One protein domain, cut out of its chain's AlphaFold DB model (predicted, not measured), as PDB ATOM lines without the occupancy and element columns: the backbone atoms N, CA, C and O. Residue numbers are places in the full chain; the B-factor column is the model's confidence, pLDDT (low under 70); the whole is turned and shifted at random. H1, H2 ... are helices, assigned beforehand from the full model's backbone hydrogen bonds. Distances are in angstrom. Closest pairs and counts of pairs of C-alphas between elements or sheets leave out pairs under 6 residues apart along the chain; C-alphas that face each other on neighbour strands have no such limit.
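What this domain is: This is residues 213 to 286 of the 294 residues of an uncharacterized protein of Spizellomyces punctatus (strain DAOM BR117) (UniProt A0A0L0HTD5). One very long helix, H1, makes the length of a thin rod, and a much shorter helix, H2, folds back beside its last turns as a lopsided hairpin. From H2 a long link with no named element runs back toward the other half of H1 and ends in the tiny helix H3, which touches no helix. Residues 213 to 233 of H1 stick out free, and so do residues 276 to 286. The 74 printed residues hold three named helices in the order H1, H2, H3 and no named strand, and the class is all helix. The whole is extended, with a radius of gyration of the C-alphas of 18.7 A and spans of 61 by 25 by 18 A.

How they stand to each other: H1, residues 213 to 250, touches H2, residues 255 to 267, and the closest C-alphas, those of Val 249 and Ala 258, are 4.9 A apart. H1 touches H2 with residues 245 to 250 alone, and H2 touches H1 with residues 258 to 262 alone. The two form a helical hairpin, running opposite ways at a shallow tilt of 27 degrees. H3, residues 282 to 286, is apart from both H1 and H2. In H1, H2 and H3 every O i to N i+4 pair is within hydrogen-bond range.

Where its parts are: H1 begins at C-alpha 213 (36.170, -16.063, 17.510) and reaches C-alpha 250 (-15.203, -4.437, 31.993), 54.6 A away. H2 measures 18.3 A from its first to its last C-alpha. H3 ends at C-alpha 286 (25.394, 6.581, 27.856).

The domain as a whole: The C-alphas of Lys 213 and Asn 254, the two farthest apart, are 62.3 A from each other. The printed part has no cut. The link from H1 to H2 is tight, with 4 residues, and that from H2 to H3 is long, with 14. Mean pLDDT of the printed part is 75.8, and residues 213 to 216, 268 to 280 and 282 are under 70.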
ATOM      1  N   LYS A 213      37.308 -15.189  17.179       62.06
ATOM      2  CA  LYS A 213      36.170 -16.063  17.510       62.06
ATOM      3  C   LYS A 213      35.677 -15.896  18.945       62.06
ATOM      4  O   LYS A 213      34.511 -15.620  19.140       62.06
ATOM      5  N   GLU A 214      36.560 -15.934  19.942       61.84
ATOM      6  CA  GLU A 214      36.135 -15.784  21.345       61.84
ATOM      7  C   GLU A 214      35.548 -14.394  21.643       61.84
ATOM      8  O   GLU A 214      34.633 -14.257  22.454       61.84
ATOM      9  N   ARG A 215      36.049 -13.343  20.978       63.44
ATOM     10  CA  ARG A 215      35.490 -11.986  21.101       63.44
ATOM     11  C   ARG A 215      34.173 -11.821  20.351       63.44
ATOM     12  O   ARG A 215      33.311 -11.084  20.823       63.44
ATOM     13  N   GLU A 216      34.037 -12.467  19.203       69.06
ATOM     14  CA  GLU A 216      32.823 -12.480  18.391       69.06
ATOM     15  C   GLU A 216      31.713 -13.262  19.101       69.06
ATOM     16  O   GLU A 216      30.632 -12.711  19.291       69.06
ATOM     17  N   ASP A 217      32.022 -14.445  19.636       72.75
ATOM     18  CA  ASP A 217      31.110 -15.279  20.426       72.75
ATOM     19  C   ASP A 217      30.658 -14.544  21.704       72.75
ATOM     20  O   ASP A 217      29.466 -14.477  22.015       72.75
ATOM     21  N   ALA A 218      31.585 -13.891  22.419       72.62
ATOM     22  CA  ALA A 218      31.243 -13.069  23.583       72.62
ATOM     23  C   ALA A 218      30.374 -11.850  23.210       72.62
ATOM     24  O   ALA A 218      29.473 -11.457  23.964       72.62
ATOM     25  N   GLY A 219      30.629 -11.241  22.048       73.31
ATOM     26  CA  GLY A 219      29.808 -10.168  21.493       73.31
ATOM     27  C   GLY A 219      28.402 -10.647  21.127       73.31
ATOM     28  O   GLY A 219      27.413  -9.978  21.449       73.31
ATOM     29  N   GLU A 220      28.296 -11.827  20.523       80.50
ATOM     30  CA  GLU A 220      27.036 -12.442  20.120       80.50
ATOM     31  C   GLU A 220      26.182 -12.832  21.332       80.50
ATOM     32  O   GLU A 220      24.987 -12.518  21.372       80.50
ATOM     33  N   GLU A 221      26.777 -13.411  22.378       82.88
ATOM     34  CA  GLU A 221      26.065 -13.705  23.626       82.88
ATOM     35  C   GLU A 221      25.519 -12.437  24.294       82.88
ATOM     36  O   GLU A 221      24.367 -12.407  24.756       82.88
ATOM     37  N   MET A 222      26.310 -11.359  24.326       74.19
ATOM     38  CA  MET A 222      25.856 -10.068  24.848       74.19
ATOM     39  C   MET A 222      24.712  -9.487  24.012       74.19
ATOM     40  O   MET A 222      23.727  -8.994  24.582       74.19
ATOM     41  N   ALA A 223      24.789  -9.595  22.684       82.25
ATOM     42  CA  ALA A 223      23.724  -9.175  21.779       82.25
ATOM     43  C   ALA A 223      22.447 -10.007  21.982       82.25
ATOM     44  O   ALA A 223      21.346  -9.447  22.045       82.25
ATOM     45  N   ARG A 224      22.567 -11.326  22.170       89.81
ATOM     46  CA  ARG A 224      21.428 -12.214  22.447       89.81
ATOM     47  C   ARG A 224      20.736 -11.837  23.753       89.81
ATOM     48  O   ARG A 224      19.523 -11.619  23.761       89.81
ATOM     49  N   ARG A 225      21.503 -11.640  24.831       89.25
ATOM     50  CA  ARG A 225      20.965 -11.175  26.123       89.25
ATOM     51  C   ARG A 225      20.281  -9.811  26.000       89.25
ATOM     52  O   ARG A 225      19.251  -9.582  26.635       89.25
ATOM     53  N   ALA A 226      20.806  -8.899  25.180       86.12
ATOM     54  CA  ALA A 226      20.164  -7.608  24.927       86.12
ATOM     55  C   ALA A 226      18.810  -7.760  24.212       86.12
ATOM     56  O   ALA A 226      17.818  -7.178  24.662       86.12
ATOM     57  N   ARG A 227      18.738  -8.597  23.167       85.88
ATOM     58  CA  ARG A 227      17.481  -8.905  22.459       85.88
ATOM     59  C   ARG A 227      16.446  -9.532  23.390       85.88
ATOM     60  O   ARG A 227      15.286  -9.124  23.380       85.88
ATOM     61  N   GLU A 228      16.860 -10.467  24.243       91.56
ATOM     62  CA  GLU A 228      15.983 -11.085  25.242       91.56
ATOM     63  C   GLU A 228      15.419 -10.052  26.231       91.56
ATOM     64  O   GLU A 228      14.218 -10.069  26.513       91.56
ATOM     65  N   ARG A 229      16.236  -9.105  26.714       83.31
ATOM     66  CA  ARG A 229      15.761  -8.013  27.586       83.31
ATOM     67  C   ARG A 229      14.732  -7.126  26.890       83.31
ATOM     68  O   ARG A 229      13.709  -6.803  27.492       83.31
ATOM     69  N   MET A 230      14.973  -6.754  25.635       80.25
ATOM     70  CA  MET A 230      14.021  -5.949  24.862       80.25
ATOM     71  C   MET A 230      12.710  -6.698  24.626       80.25
ATOM     72  O   MET A 230      11.640  -6.132  24.840       80.25
ATOM     73  N   ARG A 231      12.779  -7.988  24.279       89.62
ATOM     74  CA  ARG A 231      11.594  -8.836  24.107       89.62
ATOM     75  C   ARG A 231      10.793  -8.962  25.404       89.62
ATOM     76  O   ARG A 231       9.573  -8.846  25.376       89.62
ATOM     77  N   LYS A 232      11.464  -9.124  26.550       91.25
ATOM     78  CA  LYS A 232      10.810  -9.127  27.871       91.25
ATOM     79  C   LYS A 232      10.114  -7.794  28.167       91.25
ATOM     80  O   LYS A 232       8.962  -7.808  28.596       91.25
ATOM     81  N   LYS A 233      10.770  -6.652  27.908       84.38
ATOM     82  CA  LYS A 233      10.158  -5.316  28.065       84.38
ATOM     83  C   LYS A 233       8.922  -5.157  27.167       84.38
ATOM     84  O   LYS A 233       7.886  -4.710  27.649       84.38
ATOM     85  N   LEU A 234       9.013  -5.582  25.905       83.12
ATOM     86  CA  LEU A 234       7.904  -5.547  24.949       83.12
ATOM     87  C   LEU A 234       6.717  -6.389  25.430       83.12
ATOM     88  O   LEU A 234       5.599  -5.887  25.491       83.12
ATOM     89  N   ASN A 235       6.959  -7.637  25.833       88.12
ATOM     90  CA  ASN A 235       5.905  -8.525  26.324       88.12
ATOM     91  C   ASN A 235       5.225  -7.962  27.579       88.12
ATOM     92  O   ASN A 235       4.005  -8.029  27.691       88.12
ATOM     93  N   LYS A 236       5.988  -7.358  28.500       85.12
ATOM     94  CA  LYS A 236       5.421  -6.701  29.687       85.12
ATOM     95  C   LYS A 236       4.543  -5.504  29.311       85.12
ATOM     96  O   LYS A 236       3.476  -5.336  29.893       85.12
ATOM     97  N   ALA A 237       4.967  -4.694  28.340       76.00
ATOM     98  CA  ALA A 237       4.175  -3.569  27.846       76.00
ATOM     99  C   ALA A 237       2.881  -4.034  27.158       76.00
ATOM    100  O   ALA A 237       1.826  -3.442  27.377       76.00
ATOM    101  N   LEU A 238       2.947  -5.116  26.374       81.88
ATOM    102  CA  LEU A 238       1.770  -5.732  25.761       81.88
ATOM    103  C   LEU A 238       0.798  -6.263  26.818       81.88
ATOM    104  O   LEU A 238      -0.378  -5.928  26.753       81.88
ATOM    105  N   ALA A 239       1.289  -6.995  27.821       85.31
ATOM    106  CA  ALA A 239       0.457  -7.524  28.903       85.31
ATOM    107  C   ALA A 239      -0.193  -6.411  29.744       85.31
ATOM    108  O   ALA A 239      -1.371  -6.489  30.081       85.31
ATOM    109  N   PHE A 240       0.547  -5.341  30.057       81.81
ATOM    110  CA  PHE A 240      -0.012  -4.189  30.772       81.81
ATOM    111  C   PHE A 240      -1.128  -3.518  29.967       81.81
ATOM    112  O   PHE A 240      -2.191  -3.212  30.504       81.81
ATOM    113  N   ARG A 241      -0.900  -3.325  28.667       80.12
ATOM    114  CA  ARG A 241      -1.900  -2.753  27.771       80.12
ATOM    115  C   ARG A 241      -3.116  -3.661  27.640       80.12
ATOM    116  O   ARG A 241      -4.230  -3.165  27.643       80.12
ATOM    117  N   GLU A 242      -2.925  -4.969  27.539       84.19
ATOM    118  CA  GLU A 242      -4.025  -5.934  27.506       84.19
ATOM    119  C   GLU A 242      -4.890  -5.835  28.767       84.19
ATOM    120  O   GLU A 242      -6.109  -5.716  28.658       84.19
ATOM    121  N   MET A 243      -4.266  -5.755  29.944       82.12
ATOM    122  CA  MET A 243      -4.966  -5.535  31.212       82.12
ATOM    123  C   MET A 243      -5.720  -4.193  31.240       82.12
ATOM    124  O   MET A 243      -6.855  -4.134  31.709       82.12
ATOM    125  N   GLU A 244      -5.133  -3.112  30.718       79.88
ATOM    126  CA  GLU A 244      -5.802  -1.807  30.601       79.88
ATOM    127  C   GLU A 244      -7.018  -1.869  29.663       79.88
ATOM    128  O   GLU A 244      -8.095  -1.372  29.997       79.88
ATOM    129  N   LEU A 245      -6.877  -2.519  28.502       81.69
ATOM    130  CA  LEU A 245      -7.976  -2.709  27.555       81.69
ATOM    131  C   LEU A 245      -9.083  -3.574  28.170       81.69
ATOM    132  O   LEU A 245     -10.260  -3.260  28.001       81.69
ATOM    133  N   GLN A 246      -8.723  -4.615  28.922       82.44
ATOM    134  CA  GLN A 246      -9.679  -5.439  29.654       82.44
ATOM    135  C   GLN A 246     -10.438  -4.615  30.700       82.44
ATOM    136  O   GLN A 246     -11.666  -4.675  30.738       82.44
ATOM    137  N   PHE A 247      -9.748  -3.771  31.471       78.25
ATOM    138  CA  PHE A 247     -10.391  -2.869  32.430       78.25
ATOM    139  C   PHE A 247     -11.366  -1.891  31.752       78.25
ATOM    140  O   PHE A 247     -12.451  -1.632  32.272       78.25
ATOM    141  N   LEU A 248     -11.017  -1.362  30.575       79.00
ATOM    142  CA  LEU A 248     -11.899  -0.481  29.802       79.00
ATOM    143  C   LEU A 248     -13.154  -1.198  29.289       79.00
ATOM    144  O   LEU A 248     -14.227  -0.590  29.261       79.00
ATOM    145  N   VAL A 249     -13.022  -2.465  28.888       81.88
ATOM    146  CA  VAL A 249     -14.137  -3.315  28.446       81.88
ATOM    147  C   VAL A 249     -15.039  -3.673  29.632       81.88
ATOM    148  O   VAL A 249     -16.251  -3.492  29.541       81.88
ATOM    149  N   GLU A 250     -14.468  -4.105  30.760       82.00
ATOM    150  CA  GLU A 250     -15.203  -4.437  31.993       82.00
ATOM    151  C   GLU A 250     -15.847  -3.205  32.654       82.00
ATOM    152  O   GLU A 250     -16.869  -3.315  33.331       82.00
ATOM    153  N   GLY A 251     -15.283  -2.013  32.437       80.50
ATOM    154  CA  GLY A 251     -15.834  -0.744  32.908       80.50
ATOM    155  C   GLY A 251     -17.105  -0.292  32.176       80.50
ATOM    156  O   GLY A 251     -17.776   0.634  32.648       80.50
ATOM    157  N   GLN A 252     -17.463  -0.919  31.049       81.06
ATOM    158  CA  GLN A 252     -18.700  -0.613  30.333       81.06
ATOM    159  C   GLN A 252     -19.904  -1.245  31.039       81.06
ATOM    160  O   GLN A 252     -19.943  -2.441  31.307       81.06
ATOM    161  N   ARG A 253     -20.942  -0.442  31.299       75.69
ATOM    162  CA  ARG A 253     -22.194  -0.926  31.914       75.69
ATOM    163  C   ARG A 253     -23.036  -1.791  30.972       75.69
ATOM    164  O   ARG A 253     -23.916  -2.506  31.436       75.69
ATOM    165  N   ASN A 254     -22.793  -1.691  29.666       84.62
ATOM    166  CA  ASN A 254     -23.546  -2.358  28.615       84.62
ATOM    167  C   ASN A 254     -22.616  -3.279  27.813       84.62
ATOM    168  O   ASN A 254     -21.572  -2.845  27.323       84.62
ATOM    169  N   SER A 255     -23.009  -4.543  27.652       78.06
ATOM    170  CA  SER A 255     -22.224  -5.554  26.936       78.06
ATOM    171  C   SER A 255     -22.081  -5.241  25.444       78.06
ATOM    172  O   SER A 255     -21.043  -5.541  24.860       78.06
ATOM    173  N   ILE A 256     -23.068  -4.576  24.834       79.62
ATOM    174  CA  ILE A 256     -23.008  -4.161  23.422       79.62
ATOM    175  C   ILE A 256     -21.914  -3.105  23.216       79.62
ATOM    176  O   ILE A 256     -21.151  -3.180  22.253       79.62
ATOM    177  N   ASP A 257     -21.790  -2.154  24.143       78.50
ATOM    178  CA  ASP A 257     -20.763  -1.109  24.076       78.50
ATOM    179  C   ASP A 257     -19.369  -1.677  24.379       78.50
ATOM    180  O   ASP A 257     -18.390  -1.289  23.741       78.50
ATOM    181  N   ALA A 258     -19.281  -2.670  25.272       78.56
ATOM    182  CA  ALA A 258     -18.058  -3.429  25.538       78.56
ATOM    183  C   ALA A 258     -17.562  -4.190  24.292       78.56
ATOM    184  O   ALA A 258     -16.368  -4.166  23.982       78.56
ATOM    185  N   ILE A 259     -18.480  -4.823  23.547       77.19
ATOM    186  CA  ILE A 259     -18.181  -5.536  22.295       77.19
ATOM    187  C   ILE A 259     -17.698  -4.554  21.222       77.19
ATOM    188  O   ILE A 259     -16.614  -4.750  20.674       77.19
ATOM    189  N   ARG A 260     -18.430  -3.455  20.990       82.38
ATOM    190  CA  ARG A 260     -18.038  -2.419  20.014       82.38
ATOM    191  C   ARG A 260     -16.675  -1.810  20.336       82.38
ATOM    192  O   ARG A 260     -15.869  -1.580  19.436       82.38
ATOM    193  N   LEU A 261     -16.395  -1.571  21.618       79.50
ATOM    194  CA  LEU A 261     -15.102  -1.068  22.068       79.50
ATOM    195  C   LEU A 261     -13.987  -2.092  21.814       79.50
ATOM    196  O   LEU A 261     -12.934  -1.722  21.296       79.50
ATOM    197  N   LYS A 262     -14.214  -3.373  22.125       81.81
ATOM    198  CA  LYS A 262     -13.245  -4.450  21.873       81.81
ATOM    199  C   LYS A 262     -12.931  -4.596  20.383       81.81
ATOM    200  O   LYS A 262     -11.759  -4.679  20.020       81.81
ATOM    201  N   GLU A 263     -13.948  -4.578  19.527       80.19
ATOM    202  CA  GLU A 263     -13.795  -4.633  18.069       80.19
ATOM    203  C   GLU A 263     -13.012  -3.427  17.543       80.19
ATOM    204  O   GLU A 263     -12.043  -3.588  16.799       80.19
ATOM    205  N   TYR A 264     -13.358  -2.217  17.992       81.56
ATOM    206  CA  TYR A 264     -12.642  -1.000  17.614       81.56
ATOM    207  C   TYR A 264     -11.167  -1.030  18.042       81.56
ATOM    208  O   TYR A 264     -10.286  -0.611  17.290       81.56
ATOM    209  N   LEU A 265     -10.874  -1.543  19.239       75.62
ATOM    210  CA  LEU A 265      -9.508  -1.667  19.750       75.62
ATOM    211  C   LEU A 265      -8.700  -2.748  19.020       75.62
ATOM    212  O   LEU A 265      -7.501  -2.549  18.825       75.62
ATOM    213  N   ALA A 266      -9.338  -3.843  18.597       75.81
ATOM    214  CA  ALA A 266      -8.709  -4.913  17.822       75.81
ATOM    215  C   ALA A 266      -8.408  -4.497  16.370       75.81
ATOM    216  O   ALA A 266      -7.381  -4.886  15.819       75.81
ATOM    217  N   LEU A 267      -9.279  -3.685  15.760       74.38
ATOM    218  CA  LEU A 267      -9.117  -3.178  14.391       74.38
ATOM    219  C   LEU A 267      -8.184  -1.965  14.300       74.38
ATOM    220  O   LEU A 267      -7.750  -1.595  13.206       74.38
ATOM    221  N   ARG A 268      -7.869  -1.316  15.427       69.25
ATOM    222  CA  ARG A 268      -6.953  -0.179  15.430       69.25
ATOM    223  C   ARG A 268      -5.547  -0.694  15.105       69.25
ATOM    224  O   ARG A 268      -5.029  -1.503  15.876       69.25
ATOM    225  N   PRO A 269      -4.888  -0.206  14.035       59.09
ATOM    226  CA  PRO A 269      -3.503  -0.569  13.772       59.09
ATOM    227  C   PRO A 269      -2.704  -0.268  15.032       59.09
ATOM    228  O   PRO A 269      -2.865   0.810  15.622       59.09
ATOM    229  N   HIS A 270      -1.912  -1.244  15.485       57.62
ATOM    230  CA  HIS A 270      -1.045  -1.081  16.639       57.62
ATOM    231  C   HIS A 270      -0.183   0.152  16.384       57.62
ATOM    232  O   HIS A 270       0.808   0.080  15.661       57.62
ATOM    233  N   LYS A 271      -0.577   1.303  16.948       56.34
ATOM    234  CA  LYS A 271       0.320   2.445  17.063       56.34
ATOM    235  C   LYS A 271       1.557   1.860  17.714       56.34
ATOM    236  O   LYS A 271       1.424   1.276  18.798       56.34
ATOM    237  N   THR A 272       2.675   1.912  16.988       50.53
ATOM    238  CA  THR A 272       4.008   1.606  17.498       50.53
ATOM    239  C   THR A 272       4.017   2.078  18.930       50.53
ATOM    240  O   THR A 272       3.656   3.226  19.172       50.53
ATOM    241  N   ILE A 273       4.223   1.155  19.872       53.19
ATOM    242  CA  ILE A 273       4.224   1.483  21.293       53.19
ATOM    243  C   ILE A 273       5.211   2.637  21.412       53.19
ATOM    244  O   ILE A 273       6.408   2.421  21.232       53.19
ATOM    245  N   ASP A 274       4.700   3.853  21.592       52.75
ATOM    246  CA  ASP A 274       5.518   5.029  21.812       52.75
ATOM    247  C   ASP A 274       6.093   4.799  23.199       52.75
ATOM    248  O   ASP A 274       5.464   5.107  24.211       52.75
ATOM    249  N   ILE A 275       7.231   4.103  23.244       58.41
ATOM    250  CA  ILE A 275       7.968   3.868  24.474       58.41
ATOM    251  C   ILE A 275       8.257   5.275  24.998       58.41
ATOM    252  O   ILE A 275       8.935   6.039  24.301       58.41
ATOM    253  N   PRO A 276       7.710   5.656  26.165       60.03
ATOM    254  CA  PRO A 276       7.895   6.997  26.689       60.03
ATOM    255  C   PRO A 276       9.391   7.300  26.735       60.03
ATOM    256  O   PRO A 276      10.175   6.452  27.169       60.03
ATOM    257  N   LYS A 277       9.803   8.499  26.307       59.38
ATOM    258  CA  LYS A 277      11.218   8.922  26.357       59.38
ATOM    259  C   LYS A 277      11.815   8.809  27.767       59.38
ATOM    260  O   LYS A 277      13.027   8.667  27.906       59.38
ATOM    261  N   ASP A 278      10.951   8.791  28.776       61.00
ATOM    262  CA  ASP A 278      11.278   8.687  30.195       61.00
ATOM    263  C   ASP A 278      11.550   7.239  30.657       61.00
ATOM    264  O   ASP A 278      12.016   7.026  31.771       61.00
ATOM    265  N   MET A 279      11.297   6.225  29.814       59.62
ATOM    266  CA  MET A 279      11.658   4.825  30.097       59.62
ATOM    267  C   MET A 279      13.111   4.475  29.744       59.62
ATOM    268  O   MET A 279      13.566   3.377  30.082       59.62
ATOM    269  N   TYR A 280      13.836   5.365  29.064       65.94
ATOM    270  CA  TYR A 280      15.273   5.215  28.847       65.94
ATOM    271  C   TYR A 280      16.007   5.821  30.039       65.94
ATOM    272  O   TYR A 280      15.985   7.036  30.233       65.94
ATOM    273  N   THR A 281      16.648   4.974  30.841       74.69
ATOM    274  CA  THR A 281      17.512   5.436  31.931       74.69
ATOM    275  C   THR A 281      18.745   6.138  31.360       74.69
ATOM    276  O   THR A 281      19.158   5.874  30.228       74.69
ATOM    277  N   ASP A 282      19.375   7.016  32.142       68.38
ATOM    278  CA  ASP A 282      20.610   7.689  31.711       68.38
ATOM    279  C   ASP A 282      21.735   6.687  31.395       68.38
ATOM    280  O   ASP A 282      22.548   6.918  30.502       68.38
ATOM    281  N   GLU A 283      21.723   5.510  32.027       73.62
ATOM    282  CA  GLU A 283      22.608   4.398  31.666       73.62
ATOM    283  C   GLU A 283      22.371   3.873  30.243       73.62
ATOM    284  O   GLU A 283      23.329   3.524  29.548       73.62
ATOM    285  N   ASP A 284      21.114   3.811  29.795       74.44
ATOM    286  CA  ASP A 284      20.771   3.387  28.438       74.44
ATOM    287  C   ASP A 284      21.210   4.446  27.412       74.44
ATOM    288  O   ASP A 284      21.690   4.079  26.338       74.44
ATOM    289  N   ARG A 285      21.159   5.742  27.760       75.75
ATOM    290  CA  ARG A 285      21.669   6.840  26.913       75.75
ATOM    291  C   ARG A 285      23.188   6.787  26.755       75.75
ATOM    292  O   ARG A 285      23.682   6.716  25.634       75.75
ATOM    293  N   VAL A 286      23.922   6.691  27.866       74.44
ATOM    294  CA  VAL A 286      25.394   6.581  27.856       74.44
ATOM    295  C   VAL A 286      25.860   5.341  27.083       74.44
ATOM    296  O   VAL A 286      26.906   5.358  26.431       74.44
TER     297      VAL A 286